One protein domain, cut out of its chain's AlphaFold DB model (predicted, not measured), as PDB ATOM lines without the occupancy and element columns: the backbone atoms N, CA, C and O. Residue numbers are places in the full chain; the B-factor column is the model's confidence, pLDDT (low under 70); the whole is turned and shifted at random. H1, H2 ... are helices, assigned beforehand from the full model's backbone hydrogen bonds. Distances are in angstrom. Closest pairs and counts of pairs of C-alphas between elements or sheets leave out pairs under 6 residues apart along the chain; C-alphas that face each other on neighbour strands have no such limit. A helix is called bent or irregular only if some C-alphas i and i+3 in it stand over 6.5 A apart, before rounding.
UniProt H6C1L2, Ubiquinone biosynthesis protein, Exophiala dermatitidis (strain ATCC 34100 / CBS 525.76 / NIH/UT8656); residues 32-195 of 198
ATOM      1  N   PRO A  32      -4.875  16.629 -15.375       92.06
ATOM      2  CA  PRO A  32      -6.121  15.867 -15.494       92.06
ATOM      3  C   PRO A  32      -7.384  16.679 -15.195       92.06
ATOM      4  O   PRO A  32      -8.460  16.340 -15.675       92.06
ATOM      5  N   ARG A  33      -7.259  17.748 -14.399       93.19
ATOM      6  CA  ARG A  33      -8.348  18.672 -14.044       93.19
ATOM      7  C   ARG A  33      -8.141  20.062 -14.662       93.19
ATOM      8  O   ARG A  33      -8.772  21.035 -14.248       93.19
ATOM      9  N   GLY A  34      -7.224  20.177 -15.627       93.75
ATOM     10  CA  GLY A  34      -6.924  21.398 -16.368       93.75
ATOM     11  C   GLY A  34      -6.629  22.591 -15.457       93.75
ATOM     12  O   GLY A  34      -5.739  22.556 -14.606       93.75
ATOM     13  N   VAL A  35      -7.411  23.661 -15.617       95.62
ATOM     14  CA  VAL A  35      -7.278  24.911 -14.847       95.62
ATOM     15  C   VAL A  35      -7.354  24.677 -13.336       95.62
ATOM     16  O   VAL A  35      -6.666  25.362 -12.575       95.62
ATOM     17  N   PHE A  36      -8.137  23.698 -12.876       97.38
ATOM     18  CA  PHE A  36      -8.237  23.415 -11.448       97.38
ATOM     19  C   PHE A  36      -6.922  22.890 -10.860       97.38
ATOM     20  O   PHE A  36      -6.596  23.229  -9.727       97.38
ATOM     21  N   ASP A  37      -6.108  22.148 -11.618       96.94
ATOM     22  CA  ASP A  37      -4.794  21.717 -11.128       96.94
ATOM     23  C   ASP A  37      -3.856  22.904 -10.885       96.94
ATOM     24  O   ASP A  37      -3.083  22.887  -9.928       96.94
ATOM     25  N   LEU A  38      -3.970  23.972 -11.681       97.00
ATOM     26  CA  LEU A  38      -3.238  25.219 -11.453       97.00
ATOM     27  C   LEU A  38      -3.699  25.929 -10.170       97.00
ATOM     28  O   LEU A  38      -2.869  26.450  -9.421       97.00
ATOM     29  N   ILE A  39      -5.009  25.940  -9.903       98.12
ATOM     30  CA  ILE A  39      -5.579  26.488  -8.661       98.12
ATOM     31  C   ILE A  39      -5.096  25.665  -7.467       98.12
ATOM     32  O   ILE A  39      -4.547  26.222  -6.517       98.12
ATOM     33  N   ASN A  40      -5.240  24.343  -7.535       98.00
ATOM     34  CA  ASN A  40      -4.826  23.424  -6.483       98.00
ATOM     35  C   ASN A  40      -3.323  23.537  -6.195       98.00
ATOM     36  O   ASN A  40      -2.915  23.598  -5.037       98.00
ATOM     37  N   TYR A  41      -2.498  23.659  -7.240       97.56
ATOM     38  CA  TYR A  41      -1.070  23.925  -7.095       97.56
ATOM     39  C   TYR A  41      -0.806  25.198  -6.280       97.56
ATOM     40  O   TYR A  41       0.012  25.177  -5.359       97.56
ATOM     41  N   HIS A  42      -1.509  26.300  -6.569       98.00
ATOM     42  CA  HIS A  42      -1.384  27.535  -5.787       98.00
ATOM     43  C   HIS A  42      -1.828  27.348  -4.334       98.00
ATOM     44  O   HIS A  42      -1.110  27.776  -3.430       98.00
ATOM     45  N   LEU A  43      -2.971  26.693  -4.098       98.31
ATOM     46  CA  LEU A  43      -3.496  26.448  -2.751       98.31
ATOM     47  C   LEU A  43      -2.478  25.701  -1.878       98.31
ATOM     48  O   LEU A  43      -2.097  26.214  -0.821       98.31
ATOM     49  N   VAL A  44      -1.986  24.562  -2.377       98.38
ATOM     50  CA  VAL A  44      -1.009  23.706  -1.690       98.38
ATOM     51  C   VAL A  44       0.311  24.444  -1.491       98.38
ATOM     52  O   VAL A  44       0.861  24.440  -0.390       98.38
ATOM     53  N   THR A  45       0.809  25.134  -2.521       98.25
ATOM     54  CA  THR A  45       2.071  25.886  -2.435       98.25
ATOM     55  C   THR A  45       1.997  26.970  -1.359       98.25
ATOM     56  O   THR A  45       2.909  27.093  -0.543       98.25
ATOM     57  N   GLN A  46       0.906  27.744  -1.310       98.19
ATOM     58  CA  GLN A  46       0.749  28.793  -0.300       98.19
ATOM     59  C   GLN A  46       0.536  28.232   1.108       98.19
ATOM     60  O   GLN A  46       1.009  28.852   2.060       98.19
ATOM     61  N   ARG A  47      -0.139  27.084   1.259       98.31
ATOM     62  CA  ARG A  47      -0.261  26.399   2.554       98.31
ATOM     63  C   ARG A  47       1.102  25.935   3.058       98.31
ATOM     64  O   ARG A  47       1.490  26.300   4.161       98.31
ATOM     65  N   LEU A  48       1.848  25.185   2.246       97.62
ATOM     66  CA  LEU A  48       3.145  24.629   2.645       97.62
ATOM     67  C   LEU A  48       4.198  25.710   2.911       97.62
ATOM     68  O   LEU A  48       5.068  25.518   3.755       97.62
ATOM     69  N   ALA A  49       4.101  26.858   2.239       97.19
ATOM     70  CA  ALA A  49       4.984  27.996   2.477       97.19
ATOM     71  C   ALA A  49       4.753  28.687   3.837       97.19
ATOM     72  O   ALA A  49       5.578  29.509   4.236       97.19
ATOM     73  N   LEU A  50       3.658  28.400   4.558       97.00
ATOM     74  CA  LEU A  50       3.354  29.064   5.834       97.00
ATOM     75  C   LEU A  50       4.440  28.848   6.883       97.00
ATOM     76  O   LEU A  50       4.825  29.810   7.545       97.00
ATOM     77  N   LYS A  51       4.960  27.623   6.990       95.19
ATOM     78  CA  LYS A  51       6.019  27.270   7.948       95.19
ATOM     79  C   LYS A  51       7.294  28.101   7.754       95.19
ATOM     80  O   LYS A  51       8.002  28.397   8.711       95.19
ATOM     81  N   ASP A  52       7.576  28.485   6.509       95.19
ATOM     82  CA  ASP A  52       8.778  29.230   6.145       95.19
ATOM     83  C   ASP A  52       8.540  30.744   6.245       95.19
ATOM     84  O   ASP A  52       9.433  31.487   6.655       95.19
ATOM     85  N   LYS A  53       7.322  31.197   5.911       93.06
ATOM     86  CA  LYS A  53       6.905  32.607   5.947       93.06
ATOM     87  C   LYS A  53       6.646  33.131   7.357       93.06
ATOM     88  O   LYS A  53       6.865  34.313   7.608       93.06
ATOM     89  N   VAL A  54       6.141  32.291   8.260       93.94
ATOM     90  CA  VAL A  54       5.755  32.692   9.617       93.94
ATOM     91  C   VAL A  54       6.585  31.914  10.622       93.94
ATOM     92  O   VAL A  54       6.389  30.720  10.822       93.94
ATOM     93  N   LYS A  55       7.501  32.618  11.290       89.88
ATOM     94  CA  LYS A  55       8.301  32.075  12.388       89.88
ATOM     95  C   LYS A  55       7.927  32.793  13.671       89.88
ATOM     96  O   LYS A  55       7.996  34.018  13.741       89.88
ATOM     97  N   PHE A  56       7.537  32.029  14.681       87.25
ATOM     98  CA  PHE A  56       7.304  32.557  16.019       87.25
ATOM     99  C   PHE A  56       8.606  32.425  16.820       87.25
ATOM    100  O   PHE A  56       9.058  31.297  17.011       87.25
ATOM    101  N   PRO A  57       9.235  33.535  17.256       79.44
ATOM    102  CA  PRO A  57      10.481  33.475  18.014       79.44
ATOM    103  C   PRO A  57      10.309  32.707  19.326       79.44
ATOM    104  O   PRO A  57       9.315  32.892  20.036       79.44
ATOM    105  N   GLU A  58      11.305  31.895  19.673       70.44
ATOM    106  CA  GLU A  58      11.381  31.266  20.989       70.44
ATOM    107  C   GLU A  58      11.475  32.355  22.071       70.44
ATOM    108  O   GLU A  58      12.295  33.268  21.987       70.44
ATOM    109  N   GLY A  59      10.580  32.304  23.062       65.88
ATOM    110  CA  GLY A  59      10.509  33.280  24.160       65.88
ATOM    111  C   GLY A  59       9.427  34.357  24.021       65.88
ATOM    112  O   GLY A  59       9.068  34.974  25.023       65.88
ATOM    113  N   LEU A  60       8.830  34.548  22.837       71.56
ATOM    114  CA  LEU A  60       7.664  35.422  22.694       71.56
ATOM    115  C   LEU A  60       6.389  34.653  23.082       71.56
ATOM    116  O   LEU A  60       5.923  33.775  22.354       71.56
ATOM    117  N   GLN A  61       5.810  34.993  24.235       68.25
ATOM    118  CA  GLN A  61       4.558  34.416  24.749       68.25
ATOM    119  C   GLN A  61       3.342  34.941  23.958       68.25
ATOM    120  O   GLN A  61       2.522  35.705  24.463       68.25
ATOM    121  N   LEU A  62       3.225  34.560  22.684       79.38
ATOM    122  CA  LEU A  62       2.004  34.773  21.907       79.38
ATOM    123  C   LEU A  62       0.979  33.696  22.260       79.38
ATOM    124  O   LEU A  62       1.241  32.502  22.103       79.38
ATOM    125  N   GLY A  63      -0.213  34.127  22.671       85.50
ATOM    126  CA  GLY A  63      -1.345  33.227  22.862       85.50
ATOM    127  C   GLY A  63      -1.717  32.500  21.566       85.50
ATOM    128  O   GLY A  63      -1.577  33.043  20.466       85.50
ATOM    129  N   LEU A  64      -2.242  31.280  21.696       87.94
ATOM    130  CA  LEU A  64      -2.581  30.407  20.566       87.94
ATOM    131  C   LEU A  64      -3.490  31.100  19.533       87.94
ATOM    132  O   LEU A  64      -3.240  31.022  18.334       87.94
ATOM    133  N   GLY A  65      -4.487  31.867  19.987       89.38
ATOM    134  CA  GLY A  65      -5.374  32.628  19.100       89.38
ATOM    135  C   GLY A  65      -4.659  33.700  18.268       89.38
ATOM    136  O   GLY A  65      -4.995  33.891  17.101       89.38
ATOM    137  N   ALA A  66      -3.636  34.359  18.824       91.12
ATOM    138  CA  ALA A  66      -2.838  35.345  18.093       91.12
ATOM    139  C   ALA A  66      -1.960  34.676  17.024       91.12
ATOM    140  O   ALA A  66      -1.839  35.195  15.911       91.12
ATOM    141  N   LYS A  67      -1.406  33.493  17.325       93.00
ATOM    142  CA  LYS A  67      -0.657  32.687  16.350       93.00
ATOM    143  C   LYS A  67      -1.548  32.231  15.197       93.00
ATOM    144  O   LYS A  67      -1.185  32.441  14.042       93.00
ATOM    145  N   VAL A  68      -2.737  31.703  15.504       95.00
ATOM    146  CA  VAL A  68      -3.737  31.313  14.496       95.00
ATOM    147  C   VAL A  68      -4.100  32.505  13.615       95.00
ATOM    148  O   VAL A  68      -3.966  32.405  12.402       95.00
ATOM    149  N   LYS A  69      -4.455  33.660  14.199       95.88
ATOM    150  CA  LYS A  69      -4.750  34.883  13.432       95.88
ATOM    151  C   LYS A  69      -3.607  35.256  12.486       95.88
ATOM    152  O   LYS A  69      -3.851  35.536  11.316       95.88
ATOM    153  N   THR A  70      -2.370  35.231  12.984       96.19
ATOM    154  CA  THR A  70      -1.175  35.585  12.206       96.19
ATOM    155  C   THR A  70      -0.981  34.645  11.016       96.19
ATOM    156  O   THR A  70      -0.812  35.109   9.891       96.19
ATOM    157  N   LEU A  71      -1.067  33.330  11.238       97.81
ATOM    158  CA  LEU A  71      -0.952  32.315  10.187       97.81
ATOM    159  C   LEU A  71      -2.089  32.414   9.164       97.81
ATOM    160  O   LEU A  71      -1.844  32.382   7.958       97.81
ATOM    161  N   THR A  72      -3.328  32.592   9.627       98.25
ATOM    162  CA  THR A  72      -4.500  32.770   8.762       98.25
ATOM    163  C   THR A  72      -4.357  34.010   7.881       98.25
ATOM    164  O   THR A  72      -4.564  33.926   6.670       98.25
ATOM    165  N   MET A  73      -3.938  35.143   8.452       98.00
ATOM    166  CA  MET A  73      -3.720  36.371   7.686       98.00
ATOM    167  C   MET A  73      -2.546  36.233   6.709       98.00
ATOM    168  O   MET A  73      -2.636  36.690   5.570       98.00
ATOM    169  N   ALA A  74      -1.463  35.556   7.106       98.06
ATOM    170  CA  ALA A  74      -0.343  35.262   6.215       98.06
ATOM    171  C   ALA A  74      -0.778  34.405   5.017       98.06
ATOM    172  O   ALA A  74      -0.368  34.674   3.886       98.06
ATOM    173  N   ARG A  75      -1.660  33.419   5.238       98.38
ATOM    174  CA  ARG A  75      -2.216  32.612   4.149       98.38
ATOM    175  C   ARG A  75      -3.073  33.443   3.203       98.38
ATOM    176  O   ARG A  75      -2.887  33.317   1.993       98.38
ATOM    177  N   LEU A  76      -3.971  34.278   3.731       98.38
ATOM    178  CA  LEU A  76      -4.817  35.173   2.931       98.38
ATOM    179  C   LEU A  76      -3.962  36.115   2.074       98.38
ATOM    180  O   LEU A  76      -4.132  36.177   0.858       98.38
ATOM    181  N   ARG A  77      -2.948  36.755   2.675       97.50
ATOM    182  CA  ARG A  77      -1.977  37.608   1.963       97.50
ATOM    183  C   ARG A  77      -1.193  36.859   0.879       97.50
ATOM    184  O   ARG A  77      -0.759  37.483  -0.083       97.50
ATOM    185  N   GLY A  78      -1.079  35.533   0.959       97.00
ATOM    186  CA  GLY A  78      -0.544  34.695  -0.121       97.00
ATOM    187  C   GLY A  78      -1.313  34.794  -1.448       97.00
ATOM    188  O   GLY A  78      -0.768  34.438  -2.490       97.00
ATOM    189  N   ASN A  79      -2.546  35.310  -1.433       97.50
ATOM    190  CA  ASN A  79      -3.354  35.559  -2.627       97.50
ATOM    191  C   ASN A  79      -3.224  37.003  -3.158       97.50
ATOM    192  O   ASN A  79      -3.831  37.315  -4.179       97.50
ATOM    193  N   ALA A  80      -2.454  37.888  -2.509       96.50
ATOM    194  CA  ALA A  80      -2.428  39.324  -2.818       96.50
ATOM    195  C   ALA A  80      -2.117  39.630  -4.295       96.50
ATOM    196  O   ALA A  80      -2.813  40.426  -4.923       96.50
ATOM    197  N   GLU A  81      -1.126  38.954  -4.882       95.94
ATOM    198  CA  GLU A  81      -0.716  39.175  -6.280       95.94
ATOM    199  C   GLU A  81      -1.775  38.744  -7.306       95.94
ATOM    200  O   GLU A  81      -1.805  39.244  -8.429       95.94
ATOM    201  N   ILE A  82      -2.653  37.818  -6.921       97.19
ATOM    202  CA  ILE A  82      -3.676  37.227  -7.790       97.19
ATOM    203  C   ILE A  82      -5.097  37.586  -7.348       97.19
ATOM    204  O   ILE A  82      -6.056  37.024  -7.872       97.19
ATOM    205  N   ILE A  83      -5.262  38.529  -6.412       97.12
ATOM    206  CA  ILE A  83      -6.551  38.786  -5.757       97.12
ATOM    207  C   ILE A  83      -7.654  39.163  -6.752       97.12
ATOM    208  O   ILE A  83      -8.787  38.705  -6.631       97.12
ATOM    209  N   LYS A  84      -7.296  39.904  -7.810       96.19
ATOM    210  CA  LYS A  84      -8.210  40.309  -8.894       96.19
ATOM    211  C   LYS A  84      -8.789  39.126  -9.671       96.19
ATOM    212  O   LYS A  84      -9.857  39.243 -10.253       96.19
ATOM    213  N   GLN A  85      -8.069  38.009  -9.686       97.50
ATOM    214  CA  GLN A  85      -8.426  36.788 -10.407       97.50
ATOM    215  C   GLN A  85      -8.968  35.709  -9.464       97.50
ATOM    216  O   GLN A  85      -9.435  34.658  -9.905       97.50
ATOM    217  N   TRP A  86      -8.911  35.958  -8.153       97.19
ATOM    218  CA  TRP A  86      -9.228  34.971  -7.132       97.19
ATOM    219  C   TRP A  86     -10.719  34.638  -7.075       97.19
ATOM    220  O   TRP A  86     -11.082  33.493  -6.827       97.19
ATOM    221  N   GLN A  87     -11.592  35.594  -7.409       96.31
ATOM    222  CA  GLN A  87     -13.030  35.333  -7.525       96.31
ATOM    223  C   GLN A  87     -13.337  34.266  -8.592       96.31
ATOM    224  O   GLN A  87     -14.178  33.398  -8.366       96.31
ATOM    225  N   GLY A  88     -12.617  34.275  -9.719       95.44
ATOM    226  CA  GLY A  88     -12.728  33.229 -10.738       95.44
ATOM    227  C   GLY A  88     -12.251  31.867 -10.225       95.44
ATOM    228  O   GLY A  88     -12.920  30.859 -10.445       95.44
ATOM    229  N   ALA A  89     -11.150  31.838  -9.466       97.06
ATOM    230  CA  ALA A  89     -10.655  30.614  -8.834       97.06
ATOM    231  C   ALA A  89     -11.666  30.016  -7.841       97.06
ATOM    232  O   ALA A  89     -11.901  28.810  -7.857       97.06
ATOM    233  N   LEU A  90     -12.308  30.856  -7.020       97.12
ATOM    234  CA  LEU A  90     -13.397  30.450  -6.120       97.12
ATOM    235  C   LEU A  90     -14.585  29.860  -6.889       97.12
ATOM    236  O   LEU A  90     -15.163  28.868  -6.443       97.12
ATOM    237  N   GLY A  91     -14.902  30.405  -8.066       96.31
ATOM    238  CA  GLY A  91     -15.885  29.823  -8.982       96.31
ATOM    239  C   GLY A  91     -15.519  28.399  -9.408       96.31
ATOM    240  O   GLY A  91     -16.325  27.488  -9.234       96.31
ATOM    241  N   TYR A  92     -14.285  28.182  -9.877       95.69
ATOM    242  CA  TYR A  92     -13.789  26.846 -10.243       95.69
ATOM    243  C   TYR A  92     -13.808  25.861  -9.069       95.69
ATOM    244  O   TYR A  92     -14.222  24.717  -9.246       95.69
ATOM    245  N   MET A  93     -13.395  26.300  -7.875       97.00
ATOM    246  CA  MET A  93     -13.429  25.489  -6.650       97.00
ATOM    247  C   MET A  93     -14.854  25.083  -6.242       97.00
ATOM    248  O   MET A  93     -15.047  24.037  -5.626       97.00
ATOM    249  N   SER A  94     -15.849  25.900  -6.594       95.06
ATOM    250  CA  SER A  94     -17.260  25.674  -6.263       95.06
ATOM    251  C   SER A  94     -17.979  24.740  -7.243       95.06
ATOM    252  O   SER A  94     -19.133  24.388  -7.011       95.06
ATOM    253  N   LEU A  95     -17.327  24.332  -8.337       96.25
ATOM    254  CA  LEU A  95     -17.877  23.330  -9.250       96.25
ATOM    255  C   LEU A  95     -17.941  21.966  -8.561       96.25
ATOM    256  O   LEU A  95     -16.994  21.569  -7.884       96.25
ATOM    257  N   LEU A  96     -19.029  21.221  -8.773       95.44
ATOM    258  CA  LEU A  96     -19.295  19.949  -8.084       95.44
ATOM    259  C   LEU A  96     -18.136  18.941  -8.199       95.44
ATOM    260  O   LEU A  96     -17.819  18.250  -7.236       95.44
ATOM    261  N   GLU A  97     -17.479  18.896  -9.357       94.62
ATOM    262  CA  GLU A  97     -16.305  18.054  -9.627       94.62
ATOM    263  C   GLU A  97     -15.054  18.451  -8.818       94.62
ATOM    264  O   GLU A  97     -14.245  17.595  -8.460       94.62
ATOM    265  N   ASN A  98     -14.917  19.734  -8.474       96.44
ATOM    266  CA  ASN A  98     -13.747  20.310  -7.805       96.44
ATOM    267  C   ASN A  98     -13.970  20.533  -6.302       96.44
ATOM    268  O   ASN A  98     -13.004  20.664  -5.541       96.44
ATOM    269  N   MET A  99     -15.229  20.561  -5.856       95.56
ATOM    270  CA  MET A  99     -15.609  20.792  -4.463       95.56
ATOM    271  C   MET A  99     -14.926  19.827  -3.481       95.56
ATOM    272  O   MET A  99     -14.374  20.317  -2.495       95.56
ATOM    273  N   PRO A 100     -14.887  18.494  -3.708       96.81
ATOM    274  CA  PRO A 100     -14.248  17.577  -2.762       96.81
ATOM    275  C   PRO A 100     -12.762  17.887  -2.552       96.81
ATOM    276  O   PRO A 100     -12.302  17.967  -1.415       96.81
ATOM    277  N   ALA A 101     -12.026  18.135  -3.639       96.81
ATOM    278  CA  ALA A 101     -10.606  18.475  -3.577       96.81
ATOM    279  C   ALA A 101     -10.372  19.838  -2.902       96.81
ATOM    280  O   ALA A 101      -9.463  19.977  -2.085       96.81
ATOM    281  N   SER A 102     -11.225  20.823  -3.187       97.25
ATOM    282  CA  SER A 102     -11.150  22.157  -2.577       97.25
ATOM    283  C   SER A 102     -11.405  22.108  -1.065       97.25
ATOM    284  O   SER A 102     -10.683  22.730  -0.287       97.25
ATOM    285  N   LEU A 103     -12.397  21.326  -0.627       97.25
ATOM    286  CA  LEU A 103     -12.701  21.124   0.792       97.25
ATOM    287  C   LEU A 103     -11.601  20.344   1.514       97.25
ATOM    288  O   LEU A 103     -11.276  20.669   2.655       97.25
ATOM    289  N   GLN A 104     -11.011  19.343   0.858       97.69
ATOM    290  CA  GLN A 104      -9.883  18.595   1.409       97.69
ATOM    291  C   GLN A 104      -8.681  19.511   1.658       97.69
ATOM    292  O   GLN A 104      -8.087  19.459   2.735       97.69
ATOM    293  N   GLU A 105      -8.349  20.384   0.707       98.19
ATOM    294  CA  GLU A 105      -7.248  21.334   0.877       98.19
ATOM    295  C   GLU A 105      -7.572  22.409   1.929       98.19
ATOM    296  O   GLU A 105      -6.706  22.775   2.722       98.19
ATOM    297  N   LEU A 106      -8.830  22.858   2.034       98.19
ATOM    298  CA  LEU A 106      -9.270  23.755   3.110       98.19
ATOM    299  C   LEU A 106      -9.165  23.103   4.501       98.19
ATOM    300  O   LEU A 106      -8.812  23.770   5.480       98.19
ATOM    301  N   ALA A 107      -9.472  21.809   4.610       97.38
ATOM    302  CA  ALA A 107      -9.300  21.050   5.845       97.38
ATOM    303  C   ALA A 107      -7.812  20.885   6.194       97.38
ATOM    304  O   ALA A 107      -7.429  21.131   7.339       97.38
ATOM    305  N   ALA A 108      -6.970  20.559   5.207       98.06
ATOM    306  CA  ALA A 108      -5.521  20.464   5.376       98.06
ATOM    307  C   ALA A 108      -4.895  21.805   5.788       98.06
ATOM    308  O   ALA A 108      -4.007  21.842   6.633       98.06
ATOM    309  N   LEU A 109      -5.381  22.924   5.244       98.50
ATOM    310  CA  LEU A 109      -4.953  24.264   5.647       98.50
ATOM    311  C   LEU A 109      -5.286  24.564   7.106       98.50
ATOM    312  O   LEU A 109      -4.452  25.092   7.837       98.50
ATOM    313  N   SER A 110      -6.506  24.245   7.523       97.25
ATOM    314  CA  SER A 110      -6.937  24.443   8.903       97.25
ATOM    315  C   SER A 110      -6.083  23.628   9.876       97.25
ATOM    316  O   SER A 110      -5.630  24.156  10.891       97.25
ATOM    317  N   ASP A 111      -5.804  22.371   9.530       95.38
ATOM    318  CA  ASP A 111      -4.912  21.497  10.289       95.38
ATOM    319  C   ASP A 111      -3.483  22.057  10.384       95.38
ATOM    320  O   ASP A 111      -2.965  22.215  11.488       95.38
ATOM    321  N   GLU A 112      -2.896  22.460   9.253       96.56
ATOM    322  CA  GLU A 112      -1.556  23.058   9.181       96.56
ATOM    323  C   GLU A 112      -1.446  24.315  10.057       96.56
ATOM    324  O   GLU A 112      -0.476  24.485  10.790       96.56
ATOM    325  N   ILE A 113      -2.452  25.198  10.029       96.62
ATOM    326  CA  ILE A 113      -2.456  26.415  10.852       96.62
ATOM    327  C   ILE A 113      -2.465  26.065  12.344       96.62
ATOM    328  O   ILE A 113      -1.714  26.663  13.114       96.62
ATOM    329  N   TRP A 114      -3.296  25.112  12.769       94.12
ATOM    330  CA  TRP A 114      -3.335  24.687  14.170       94.12
ATOM    331  C   TRP A 114      -2.038  23.998  14.599       94.12
ATOM    332  O   TRP A 114      -1.538  24.274  15.693       94.12
ATOM    333  N   TYR A 115      -1.464  23.172  13.725       93.56
ATOM    334  CA  TYR A 115      -0.174  22.526  13.943       93.56
ATOM    335  C   TYR A 115       0.951  23.558  14.118       93.56
ATOM    336  O   TYR A 115       1.637  23.556  15.139       93.56
ATOM    337  N   LEU A 116       1.084  24.511  13.188       93.31
ATOM    338  CA  LEU A 116       2.096  25.576  13.250       93.31
ATOM    339  C   LEU A 116       1.875  26.548  14.420       93.31
ATOM    340  O   LEU A 116       2.829  27.138  14.929       93.31
ATOM    341  N   ALA A 117       0.632  26.723  14.875       91.75
ATOM    342  CA  ALA A 117       0.334  27.496  16.080       91.75
ATOM    343  C   ALA A 117       0.792  26.780  17.369       91.75
ATOM    344  O   ALA A 117       0.990  27.444  18.394       91.75
ATOM    345  N   GLY A 118       1.001  25.460  17.309       88.25
ATOM    346  CA  GLY A 118       1.400  24.614  18.432       88.25
ATOM    347  C   GLY A 118       0.225  24.072  19.246       88.25
ATOM    348  O   GLY A 118       0.365  23.881  20.452       88.25
ATOM    349  N   ASP A 119      -0.947  23.871  18.632       82.38
ATOM    350  CA  ASP A 119      -2.081  23.233  19.309       82.38
ATOM    351  C   ASP A 119      -1.804  21.744  19.544       82.38
ATOM    352  O   ASP A 119      -1.511  21.000  18.613       82.38
ATOM    353  N   THR A 120      -1.932  21.302  20.794       72.56
ATOM    354  CA  THR A 120      -1.732  19.900  21.204       72.56
ATOM    355  C   THR A 120      -3.052  19.190  21.512       72.56
ATOM    356  O   THR A 120      -3.059  18.154  22.176       72.56
ATOM    357  N   ALA A 121      -4.190  19.764  21.113       70.56
ATOM    358  CA  ALA A 121      -5.494  19.195  21.424       70.56
ATOM    359  C   ALA A 121      -5.752  17.918  20.611       70.56
ATOM    360  O   ALA A 121      -5.555  17.907  19.401       70.56
ATOM    361  N   VAL A 122      -6.246  16.873  21.275       61.12
ATOM    362  CA  VAL A 122      -6.559  15.557  20.677       61.12
ATOM    363  C   VAL A 122      -8.016  15.120  20.890       61.12
ATOM    364  O   VAL A 122      -8.439  14.101  20.352       61.12
ATOM    365  N   ASP A 123      -8.806  15.911  21.620       66.31
ATOM    366  CA  ASP A 123     -10.192  15.580  21.981       66.31
ATOM    367  C   ASP A 123     -11.216  16.140  20.979       66.31
ATOM    368  O   ASP A 123     -10.861  16.684  19.939       66.31
ATOM    369  N   PHE A 124     -12.512  16.104  21.311       60.50
ATOM    370  CA  PHE A 124     -13.606  16.672  20.500       60.50
ATOM    371  C   PHE A 124     -13.352  18.122  20.031       60.50
ATOM    372  O   PHE A 124     -13.775  18.526  18.946       60.50
ATOM    373  N   SER A 125     -12.586  18.892  20.812       74.88
ATOM    374  CA  SER A 125     -12.136  20.235  20.437       74.88
ATOM    375  C   SER A 125     -11.316  20.269  19.137       74.88
ATOM    376  O   SER A 125     -11.372  21.272  18.432       74.88
ATOM    377  N   TYR A 126     -10.626  19.185  18.768       77.81
ATOM    378  CA  TYR A 126      -9.849  19.038  17.534       77.81
ATOM    379  C   TYR A 126     -10.697  19.283  16.282       77.81
ATOM    380  O   TYR A 126     -10.334  20.107  15.434       77.81
ATOM    381  N   TYR A 127     -11.840  18.593  16.177       82.38
ATOM    382  CA  TYR A 127     -12.722  18.663  15.010       82.38
ATOM    383  C   TYR A 127     -13.452  20.000  14.945       82.38
ATOM    384  O   TYR A 127     -13.486  20.632  13.889       82.38
ATOM    385  N   THR A 128     -13.982  20.472  16.077       86.06
ATOM    386  CA  THR A 128     -14.679  21.763  16.135       86.06
ATOM    387  C   THR A 128     -13.737  22.914  15.788       86.06
ATOM    388  O   THR A 128     -14.083  23.735  14.945       86.06
ATOM    389  N   LYS A 129     -12.517  22.946  16.348       88.62
ATOM    390  CA  LYS A 129     -11.506  23.970  16.032       88.62
ATOM    391  C   LYS A 129     -11.194  24.029  14.539       88.62
ATOM    392  O   LYS A 129     -11.137  25.120  13.971       88.62
ATOM    393  N   ARG A 130     -11.006  22.870  13.901       91.69
ATOM    394  CA  ARG A 130     -10.672  22.794  12.473       91.69
ATOM    395  C   ARG A 130     -11.834  23.210  11.591       91.69
ATOM    396  O   ARG A 130     -11.642  24.048  10.714       91.69
ATOM    397  N   ALA A 131     -13.032  22.702  11.863       92.31
ATOM    398  CA  ALA A 131     -14.232  23.075  11.121       92.31
ATOM    399  C   ALA A 131     -14.529  24.580  11.245       92.31
ATOM    400  O   ALA A 131     -14.772  25.253  10.242       92.31
ATOM    401  N   SER A 132     -14.446  25.134  12.460       93.94
ATOM    402  CA  SER A 132     -14.639  26.565  12.689       93.94
ATOM    403  C   SER A 132     -13.585  27.404  11.973       93.94
ATOM    404  O   SER A 132     -13.943  28.372  11.307       93.94
ATOM    405  N   LEU A 133     -12.303  27.031  12.051       96.00
ATOM    406  CA  LEU A 133     -11.245  27.769  11.364       96.00
ATOM    407  C   LEU A 133     -11.384  27.693   9.836       96.00
ATOM    408  O   LEU A 133     -11.217  28.713   9.176       96.00
ATOM    409  N   SER A 134     -11.768  26.543   9.271       97.38
ATOM    410  CA  SER A 134     -12.059  26.417   7.836       97.38
ATOM    411  C   SER A 134     -13.187  27.361   7.403       97.38
ATOM    412  O   SER A 134     -13.050  28.057   6.399       97.38
ATOM    413  N   ALA A 135     -14.272  27.453   8.180       96.81
ATOM    414  CA  ALA A 135     -15.374  28.374   7.893       96.81
ATOM    415  C   ALA A 135     -14.957  29.854   8.017       96.81
ATOM    416  O   ALA A 135     -15.330  30.695   7.190       96.81
ATOM    417  N   VAL A 136     -14.155  30.185   9.035       98.06
ATOM    418  CA  VAL A 136     -13.583  31.528   9.213       98.06
ATOM    419  C   VAL A 136     -12.678  31.891   8.036       98.06
ATOM    420  O   VAL A 136     -12.819  32.983   7.485       98.06
ATOM    421  N   TYR A 137     -11.795  30.982   7.615       98.44
ATOM    422  CA  TYR A 137     -10.905  31.194   6.478       98.44
ATOM    423  C   TYR A 137     -11.703  31.414   5.192       98.44
ATOM    424  O   TYR A 137     -11.544  32.455   4.564       98.44
ATOM    425  N   ALA A 138     -12.611  30.496   4.844       97.94
ATOM    426  CA  ALA A 138     -13.383  30.574   3.605       97.94
ATOM    427  C   ALA A 138     -14.202  31.874   3.514       97.94
ATOM    428  O   ALA A 138     -14.191  32.554   2.490       97.94
ATOM    429  N   SER A 139     -14.865  32.277   4.604       97.88
ATOM    430  CA  SER A 139     -15.613  33.543   4.626       97.88
ATOM    431  C   SER A 139     -14.712  34.779   4.529       97.88
ATOM    432  O   SER A 139     -15.092  35.755   3.883       97.88
ATOM    433  N   SER A 140     -13.521  34.744   5.134       98.44
ATOM    434  CA  SER A 140     -12.543  35.838   5.048       98.44
ATOM    435  C   SER A 140     -11.910  35.926   3.660       98.44
ATOM    436  O   SER A 140     -11.679  37.021   3.163       98.44
ATOM    437  N   GLU A 141     -11.682  34.787   3.007       98.00
ATOM    438  CA  GLU A 141     -11.146  34.709   1.649       98.00
ATOM    439  C   GLU A 141     -12.126  35.287   0.624       98.00
ATOM    440  O   GLU A 141     -11.726  36.085  -0.221       98.00
ATOM    441  N   VAL A 142     -13.421  34.968   0.743       97.94
ATOM    442  CA  VAL A 142     -14.468  35.598  -0.076       97.94
ATOM    443  C   VAL A 142     -14.509  37.106   0.169       97.94
ATOM    444  O   VAL A 142     -14.496  37.873  -0.791       97.94
ATOM    445  N   PHE A 143     -14.502  37.548   1.432       98.25
ATOM    446  CA  PHE A 143     -14.498  38.976   1.769       98.25
ATOM    447  C   PHE A 143     -13.303  39.713   1.141       98.25
ATOM    448  O   PHE A 143     -13.482  40.764   0.517       98.25
ATOM    449  N   MET A 144     -12.107  39.121   1.227       98.31
ATOM    450  CA  MET A 144     -10.860  39.677   0.700       98.31
ATOM    451  C   MET A 144     -10.932  39.999  -0.798       98.31
ATOM    452  O   MET A 144     -10.320  40.967  -1.239       98.31
ATOM    453  N   THR A 145     -11.713  39.249  -1.590       97.50
ATOM    454  CA  THR A 145     -11.874  39.524  -3.035       97.50
ATOM    455  C   THR A 145     -12.521  40.877  -3.341       97.50
ATOM    456  O   THR A 145     -12.333  41.424  -4.426       97.50
ATOM    457  N   THR A 146     -13.262  41.432  -2.381       97.12
ATOM    458  CA  THR A 146     -13.970  42.716  -2.508       97.12
ATOM    459  C   THR A 146     -13.298  43.853  -1.740       97.12
ATOM    460  O   THR A 146     -13.729  45.005  -1.841       97.12
ATOM    461  N   ASP A 147     -12.244  43.546  -0.983       97.56
ATOM    462  CA  ASP A 147     -11.545  44.501  -0.136       97.56
ATOM    463  C   ASP A 147     -10.663  45.442  -0.972       97.56
ATOM    464  O   ASP A 147      -9.808  45.013  -1.747       97.56
ATOM    465  N   LYS A 148     -10.885  46.749  -0.808       95.81
ATOM    466  CA  LYS A 148     -10.123  47.828  -1.460       95.81
ATOM    467  C   LYS A 148      -9.271  48.628  -0.473       95.81
ATOM    468  O   LYS A 148      -8.696  49.646  -0.855       95.81
ATOM    469  N   SER A 149      -9.241  48.225   0.796       97.12
ATOM    470  CA  SER A 149      -8.431  48.873   1.823       97.12
ATOM    471  C   SER A 149      -6.938  48.626   1.592       97.12
ATOM    472  O   SER A 149      -6.533  47.621   1.002       97.12
ATOM    473  N   GLN A 150      -6.111  49.560   2.063       95.12
ATOM    474  CA  GLN A 150      -4.656  49.427   2.019       95.12
ATOM    475  C   GLN A 150      -4.229  48.172   2.792       95.12
ATOM    476  O   GLN A 150      -4.710  47.942   3.900       95.12
ATOM    477  N   ASP A 151      -3.359  47.352   2.194       93.19
ATOM    478  CA  ASP A 151      -2.798  46.122   2.784       93.19
ATOM    479  C   ASP A 151      -3.819  45.144   3.405       93.19
ATOM    480  O   ASP A 151      -3.479  44.338   4.282       93.19
ATOM    481  N   PHE A 152      -5.061  45.175   2.905       97.75
ATOM    482  CA  PHE A 152      -6.179  44.338   3.349       97.75
ATOM    483  C   PHE A 152      -6.552  44.519   4.830       97.75
ATOM    484  O   PHE A 152      -6.925  43.558   5.509       97.75
ATOM    485  N   VAL A 153      -6.452  45.747   5.354       97.81
ATOM    486  CA  VAL A 153      -6.819  46.066   6.747       97.81
ATOM    487  C   VAL A 153      -8.277  45.692   7.049       97.81
ATOM    488  O   VAL A 153      -8.550  45.093   8.088       97.81
ATOM    489  N   ALA A 154      -9.216  45.945   6.132       98.00
ATOM    490  CA  ALA A 154     -10.619  45.582   6.344       98.00
ATOM    491  C   ALA A 154     -10.819  44.055   6.410       98.00
ATOM    492  O   ALA A 154     -11.640  43.571   7.195       98.00
ATOM    493  N   THR A 155     -10.054  43.284   5.632       98.44
ATOM    494  CA  THR A 155     -10.020  41.815   5.722       98.44
ATOM    495  C   THR A 155      -9.461  41.354   7.064       98.44
ATOM    496  O   THR A 155     -10.013  40.437   7.671       98.44
ATOM    497  N   GLU A 156      -8.400  41.992   7.560       98.06
ATOM    498  CA  GLU A 156      -7.816  41.666   8.863       98.06
ATOM    499  C   GLU A 156      -8.810  41.910  10.011       98.06
ATOM    500  O   GLU A 156      -8.969  41.062  10.893       98.06
ATOM    501  N   GLU A 157      -9.545  43.023   9.976       98.06
ATOM    502  CA  GLU A 157     -10.622  43.309  10.930       98.06
ATOM    503  C   GLU A 157     -11.792  42.325  10.808       98.06
ATOM    504  O   GLU A 157     -12.368  41.900  11.813       98.06
ATOM    505  N   PHE A 158     -12.168  41.949   9.582       98.12
ATOM    506  CA  PHE A 158     -13.207  40.947   9.350       98.12
ATOM    507  C   PHE A 158     -12.813  39.590   9.936       98.12
ATOM    508  O   PHE A 158     -13.607  38.979  10.660       98.12
ATOM    509  N   LEU A 159     -11.580  39.155   9.678       97.94
ATOM    510  CA  LEU A 159     -11.011  37.932  10.228       97.94
ATOM    511  C   LEU A 159     -11.030  37.960  11.762       97.94
ATOM    512  O   LEU A 159     -11.462  36.998  12.393       97.94
ATOM    513  N   ASP A 160     -10.622  39.074  12.365       96.19
ATOM    514  CA  ASP A 160     -10.605  39.257  13.817       96.19
ATOM    515  C   ASP A 160     -12.003  39.084  14.440       96.19
ATOM    516  O   ASP A 160     -12.175  38.328  15.402       96.19
ATOM    517  N   ARG A 161     -13.037  39.689  13.837       96.00
ATOM    518  CA  ARG A 161     -14.438  39.503  14.261       96.00
ATOM    519  C   ARG A 161     -14.888  38.045  14.138       96.00
ATOM    520  O   ARG A 161     -15.555  37.531  15.036       96.00
ATOM    521  N   ARG A 162     -14.527  37.368  13.043       95.38
ATOM    522  CA  ARG A 162     -14.902  35.968  12.787       95.38
ATOM    523  C   ARG A 162     -14.219  34.994  13.744       95.38
ATOM    524  O   ARG A 162     -14.881  34.086  14.243       95.38
ATOM    525  N   LEU A 163     -12.944  35.213  14.057       93.44
ATOM    526  CA  LEU A 163     -12.214  34.424  15.052       93.44
ATOM    527  C   LEU A 163     -12.819  34.586  16.453       93.44
ATOM    528  O   LEU A 163     -13.037  33.584  17.133       93.44
ATOM    529  N   ARG A 164     -13.172  35.814  16.866       90.50
ATOM    530  CA  ARG A 164     -13.867  36.051  18.147       90.50
ATOM    531  C   ARG A 164     -15.221  35.342  18.212       90.50
ATOM    532  O   ARG A 164     -15.538  34.717  19.221       90.50
ATOM    533  N   ALA A 165     -16.003  35.391  17.133       87.44
ATOM    534  CA  ALA A 165     -17.284  34.689  17.062       87.44
ATOM    535  C   ALA A 165     -17.113  33.161  17.182       87.44
ATOM    536  O   ALA A 165     -17.851  32.514  17.924       87.44
ATOM    537  N   ALA A 166     -16.107  32.589  16.513       86.31
ATOM    538  CA  ALA A 166     -15.800  31.161  16.599       86.31
ATOM    539  C   ALA A 166     -15.379  30.725  18.017       86.31
ATOM    540  O   ALA A 166     -15.795  29.666  18.486       86.31
ATOM    541  N   GLN A 167     -14.606  31.556  18.727       77.50
ATOM    542  CA  GLN A 167     -14.243  31.311  20.130       77.50
ATOM    543  C   GLN A 167     -15.467  31.310  21.054       77.50
ATOM    544  O   GLN A 167     -15.576  30.440  21.918       77.50
ATOM    545  N   GLY A 168     -16.408  32.238  20.845       66.25
ATOM    546  CA  GLY A 168     -17.663  32.289  21.600       66.25
ATOM    547  C   GLY A 168     -18.496  31.015  21.437       66.25
ATOM    548  O   GLY A 168     -18.949  30.447  22.427       66.25
ATOM    549  N   ILE A 169     -18.616  30.506  20.207       62.28
ATOM    550  CA  ILE A 169     -19.352  29.265  19.918       62.28
ATOM    551  C   ILE A 169     -18.686  28.059  20.601       62.28
ATOM    552  O   ILE A 169     -19.374  27.266  21.246       62.28
ATOM    553  N   GLY A 170     -17.353  27.952  20.547       56.56
ATOM    554  CA  GLY A 170     -16.606  26.887  21.228       56.56
ATOM    555  C   GLY A 170     -16.754  26.913  22.757       56.56
ATOM    556  O   GLY A 170     -16.886  25.858  23.375       56.56
ATOM    557  N   GLY A 171     -16.808  28.103  23.364       52.78
ATOM    558  CA  GLY A 171     -17.041  28.270  24.804       52.78
ATOM    559  C   GLY A 171     -18.463  27.901  25.246       52.78
ATOM    560  O   GLY A 171     -18.657  27.385  26.346       52.78
ATOM    561  N   THR A 172     -19.462  28.092  24.380       50.31
ATOM    562  CA  THR A 172     -20.869  27.767  24.686       50.31
ATOM    563  C   THR A 172     -21.209  26.276  24.631       50.31
ATOM    564  O   THR A 172     -22.260  25.878  25.135       50.31
ATOM    565  N   VAL A 173     -20.318  25.421  24.111       49.94
ATOM    566  CA  VAL A 173     -20.522  23.960  24.123       49.94
ATOM    567  C   VAL A 173     -20.603  23.422  25.558       49.94
ATOM    568  O   VAL A 173     -21.425  22.549  25.822       49.94
ATOM    569  N   GLY A 174     -19.869  24.013  26.512       49.59
ATOM    570  CA  GLY A 174     -19.994  23.668  27.937       49.59
ATOM    571  C   GLY A 174     -21.387  23.956  28.520       49.59
ATOM    572  O   GLY A 174     -21.871  23.211  29.370       49.59
ATOM    573  N   GLY A 175     -22.075  24.983  28.005       49.94
ATOM    574  CA  GLY A 175     -23.472  25.274  28.339       49.94
ATOM    575  C   GLY A 175     -24.457  24.312  27.670       49.94
ATOM    576  O   GLY A 175     -25.465  23.944  28.272       49.94
ATOM    577  N   LEU A 176     -24.147  23.830  26.460       51.41
ATOM    578  CA  LEU A 176     -24.956  22.828  25.763       51.41
ATOM    579  C   LEU A 176     -24.923  21.469  26.485       51.41
ATOM    580  O   LEU A 176     -25.955  20.814  26.603       51.41
ATOM    581  N   THR A 177     -23.769  21.068  27.028       54.03
ATOM    582  CA  THR A 177     -23.649  19.851  27.850       54.03
ATOM    583  C   THR A 177     -24.462  19.957  29.146       54.03
ATOM    584  O   THR A 177     -25.105  18.985  29.539       54.03
ATOM    585  N   GLN A 178     -24.522  21.142  29.772       53.78
ATOM    586  CA  GLN A 178     -25.422  21.396  30.908       53.78
ATOM    587  C   GLN A 178     -26.905  21.367  30.506       53.78
ATOM    588  O   GLN A 178     -27.712  20.784  31.225       53.78
ATOM    589  N   TYR A 179     -27.268  21.928  29.348       51.72
ATOM    590  CA  TYR A 179     -28.644  21.900  28.835       51.72
ATOM    591  C   TYR A 179     -29.129  20.479  28.508       51.72
ATOM    592  O   TYR A 179     -30.256  20.116  28.847       51.72
ATOM    593  N   VAL A 180     -28.277  19.652  27.894       59.78
ATOM    594  CA  VAL A 180     -28.582  18.238  27.622       59.78
ATOM    595  C   VAL A 180     -28.635  17.431  28.925       59.78
ATOM    596  O   VAL A 180     -29.551  16.632  29.106       59.78
ATOM    597  N   GLY A 181     -27.726  17.682  29.875       58.84
ATOM    598  CA  GLY A 181     -27.752  17.060  31.205       58.84
ATOM    599  C   GLY A 181     -29.010  17.402  32.014       58.84
ATOM    600  O   GLY A 181     -29.571  16.534  32.680       58.84
ATOM    601  N   PHE A 182     -29.511  18.634  31.898       57.03
ATOM    602  CA  PHE A 182     -30.753  19.076  32.535       57.03
ATOM    603  C   PHE A 182     -31.995  18.380  31.947       57.03
ATOM    604  O   PHE A 182     -32.889  17.971  32.692       57.03
ATOM    605  N   TRP A 183     -32.035  18.157  30.628       55.91
ATOM    606  CA  TRP A 183     -33.103  17.381  29.981       55.91
ATOM    607  C   TRP A 183     -33.012  15.873  30.269       55.91
ATOM    608  O   TRP A 183     -34.045  15.232  30.477       55.91
ATOM    609  N   ALA A 184     -31.808  15.304  30.368       58.22
ATOM    610  CA  ALA A 184     -31.608  13.902  30.750       58.22
ATOM    611  C   ALA A 184     -32.013  13.637  32.216       58.22
ATOM    612  O   ALA A 184     -32.690  12.654  32.509       58.22
ATOM    613  N   GLY A 185     -31.677  14.542  33.142       55.91
ATOM    614  CA  GLY A 185     -32.064  14.419  34.552       55.91
ATOM    615  C   GLY A 185     -33.573  14.558  34.790       55.91
ATOM    616  O   GLY A 185     -34.156  13.800  35.569       55.91
ATOM    617  N   ASN A 186     -34.237  15.480  34.083       50.84
ATOM    618  CA  ASN A 186     -35.683  15.683  34.224       50.84
ATOM    619  C   ASN A 186     -36.525  14.610  33.523       50.84
ATOM    620  O   ASN A 186     -37.607  14.291  34.008       50.84
ATOM    621  N   SER A 187     -36.037  14.001  32.439       55.47
ATOM    622  CA  SER A 187     -36.737  12.892  31.773       55.47
ATOM    623  C   SER A 187     -36.746  11.609  32.614       55.47
ATOM    624  O   SER A 187     -37.759  10.915  32.636       55.47
ATOM    625  N   VAL A 188     -35.694  11.338  33.396       59.22
ATOM    626  CA  VAL A 188     -35.669  10.203  34.343       59.22
ATOM    627  C   VAL A 188     -36.665  10.398  35.496       59.22
ATOM    628  O   VAL A 188     -37.360   9.455  35.884       59.22
ATOM    629  N   ASN A 189     -36.796  11.621  36.018       56.84
ATOM    630  CA  ASN A 189     -37.777  11.923  37.068       56.84
ATOM    631  C   ASN A 189     -39.221  11.948  36.534       56.84
ATOM    632  O   ASN A 189     -40.128  11.454  37.206       56.84
ATOM    633  N   LEU A 190     -39.435  12.429  35.305       58.94
ATOM    634  CA  LEU A 190     -40.732  12.354  34.627       58.94
ATOM    635  C   LEU A 190     -41.142  10.901  34.335       58.94
ATOM    636  O   LEU A 190     -42.286  10.540  34.609       58.94
ATOM    637  N   ALA A 191     -40.214  10.040  33.901       58.47
ATOM    638  CA  ALA A 191     -40.473   8.614  33.671       58.47
ATOM    639  C   ALA A 191     -40.855   7.858  34.960       58.47
ATOM    640  O   ALA A 191     -41.753   7.017  34.932       58.47
ATOM    641  N   ARG A 192     -40.251   8.203  36.109       57.03
ATOM    642  CA  ARG A 192     -40.658   7.664  37.424       57.03
ATOM    643  C   ARG A 192     -42.036   8.148  37.874       57.03
ATOM    644  O   ARG A 192     -42.759   7.386  38.508       57.03
ATOM    645  N   SER A 193     -42.424   9.379  37.534       58.41
ATOM    646  CA  SER A 193     -43.747   9.919  37.886       58.41
ATOM    647  C   SER A 193     -44.904   9.310  37.076       58.41
ATOM    648  O   SER A 193     -46.048   9.370  37.517       58.41
ATOM    649  N   TRP A 194     -44.610   8.669  35.937       54.25
ATOM    650  CA  TRP A 194     -45.579   7.979  35.069       54.25
ATOM    651  C   TRP A 194     -45.689   6.465  35.334       54.25
ATOM    652  O   TRP A 194     -46.286   5.737  34.546       54.25
ATOM    653  N   GLY A 195     -45.132   5.964  36.443       55.69
ATOM    654  CA  GLY A 195     -45.393   4.601  36.923       55.69
ATOM    655  C   GLY A 195     -44.840   3.462  36.057       55.69
ATOM    656  O   GLY A 195     -45.190   2.305  36.289       55.69
TER     657      GLY A 195
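AT A GLANCE: This is residues 32 to 195 of the 198 residues of the protein "Ubiquinone biosynthesis protein" of Exophiala dermatitidis (strain ATCC 34100 / CBS 525.76 / NIH/UT8656) (UniProt H6C1L2). A body of crossed helices has one long helix, H7, which packs on it with its first part and then sticks out as an arm, residues 174 to 195. In the body H6 lies between H5 and H7, H3 packs on H5 and H7, H1 runs side by side with H5, and H1 and H4 lie at the end away from the arm. The printed part has 164 residues with seven named helices, H1 to H7 in that order, and no named strand: the class is all helix. The whole is loose, with a radius of gyration of the C-alphas of 19.9 A, and elongated, spanning 70 by 46 by 29 A.

IN THESE COORDINATES: Find C-alpha 150 at (-4.656, 49.427, 2.019); from there H7, residues 150 to 193, runs 66.1 A to C-alpha 193 at (-43.747, 9.919, 37.886), with a kink of 29 degrees near residue 173. Before it come H6, residues 125 to 144, 27.7 A long, and H5, residues 99 to 117, 26.9 A long. Look further back for H4, residues 80 to 93, 18.1 A, and H3, residues 64 to 77, 20.0 A. H2 is residues 50 to 53, 5.0 A, and H1, residues 35 to 48, 20.4 A, begins at C-alpha 35 at (-7.278, 24.911, -14.847). H4 and H7 are irregular: C-alphas 81 and 84 are 8.0 A apart, and C-alphas 151 and 154 are 8.6 A apart.

HOW THE PARTS SIT: Start at H7, whose residues 152 to 170 alone touch H6 in a helical hairpin, opposite ways at a tilt of 37 degrees, only just steep; the closest C-alphas are those of Met 144 and Thr 155, 5.5 A. H7 also touches H3, at Glu 156 and Met 73, closest C-alphas 6.8 A apart, with residues 156 to 163 and 69 to 73 alone. H5 and H6 touch at a steep tilt of 69 degrees, only just short of about perpendicular, closest at the C-alphas of Ser 110 and Arg 130, 5.4 A. H3, the hub, touches H2, H5, H6 and H7. H1 and H5 touch the same way at a shallow tilt of 10 degrees, closest at the C-alphas of Arg 47 and Leu 109, 6.0 A. H1 and H4 only just touch, with 3 pairs of C-alphas within 8 A, closest at Ile 39 and Ala 89, 6.5 A. H5 and H7 are apart. In H1, H3, H5 and H6 every O i to N i+4 pair is within hydrogen-bond range, in H4 6 of 10 and in H7 35 of 40, while H2 is too short for such a pair.

THE WHOLE: The C-alphas farthest apart are those of Glu 81 and Gly 195, 71.1 A. Without residues 174 to 195, which stand free, the body spans 43 by 35 by 30 A. The printed part has no cut, and no link is long. Look in the B-factor column for pLDDT under 70 at residues 59, 61, 122 to 124 and 168 to 195; the mean of the printed part is 86.6.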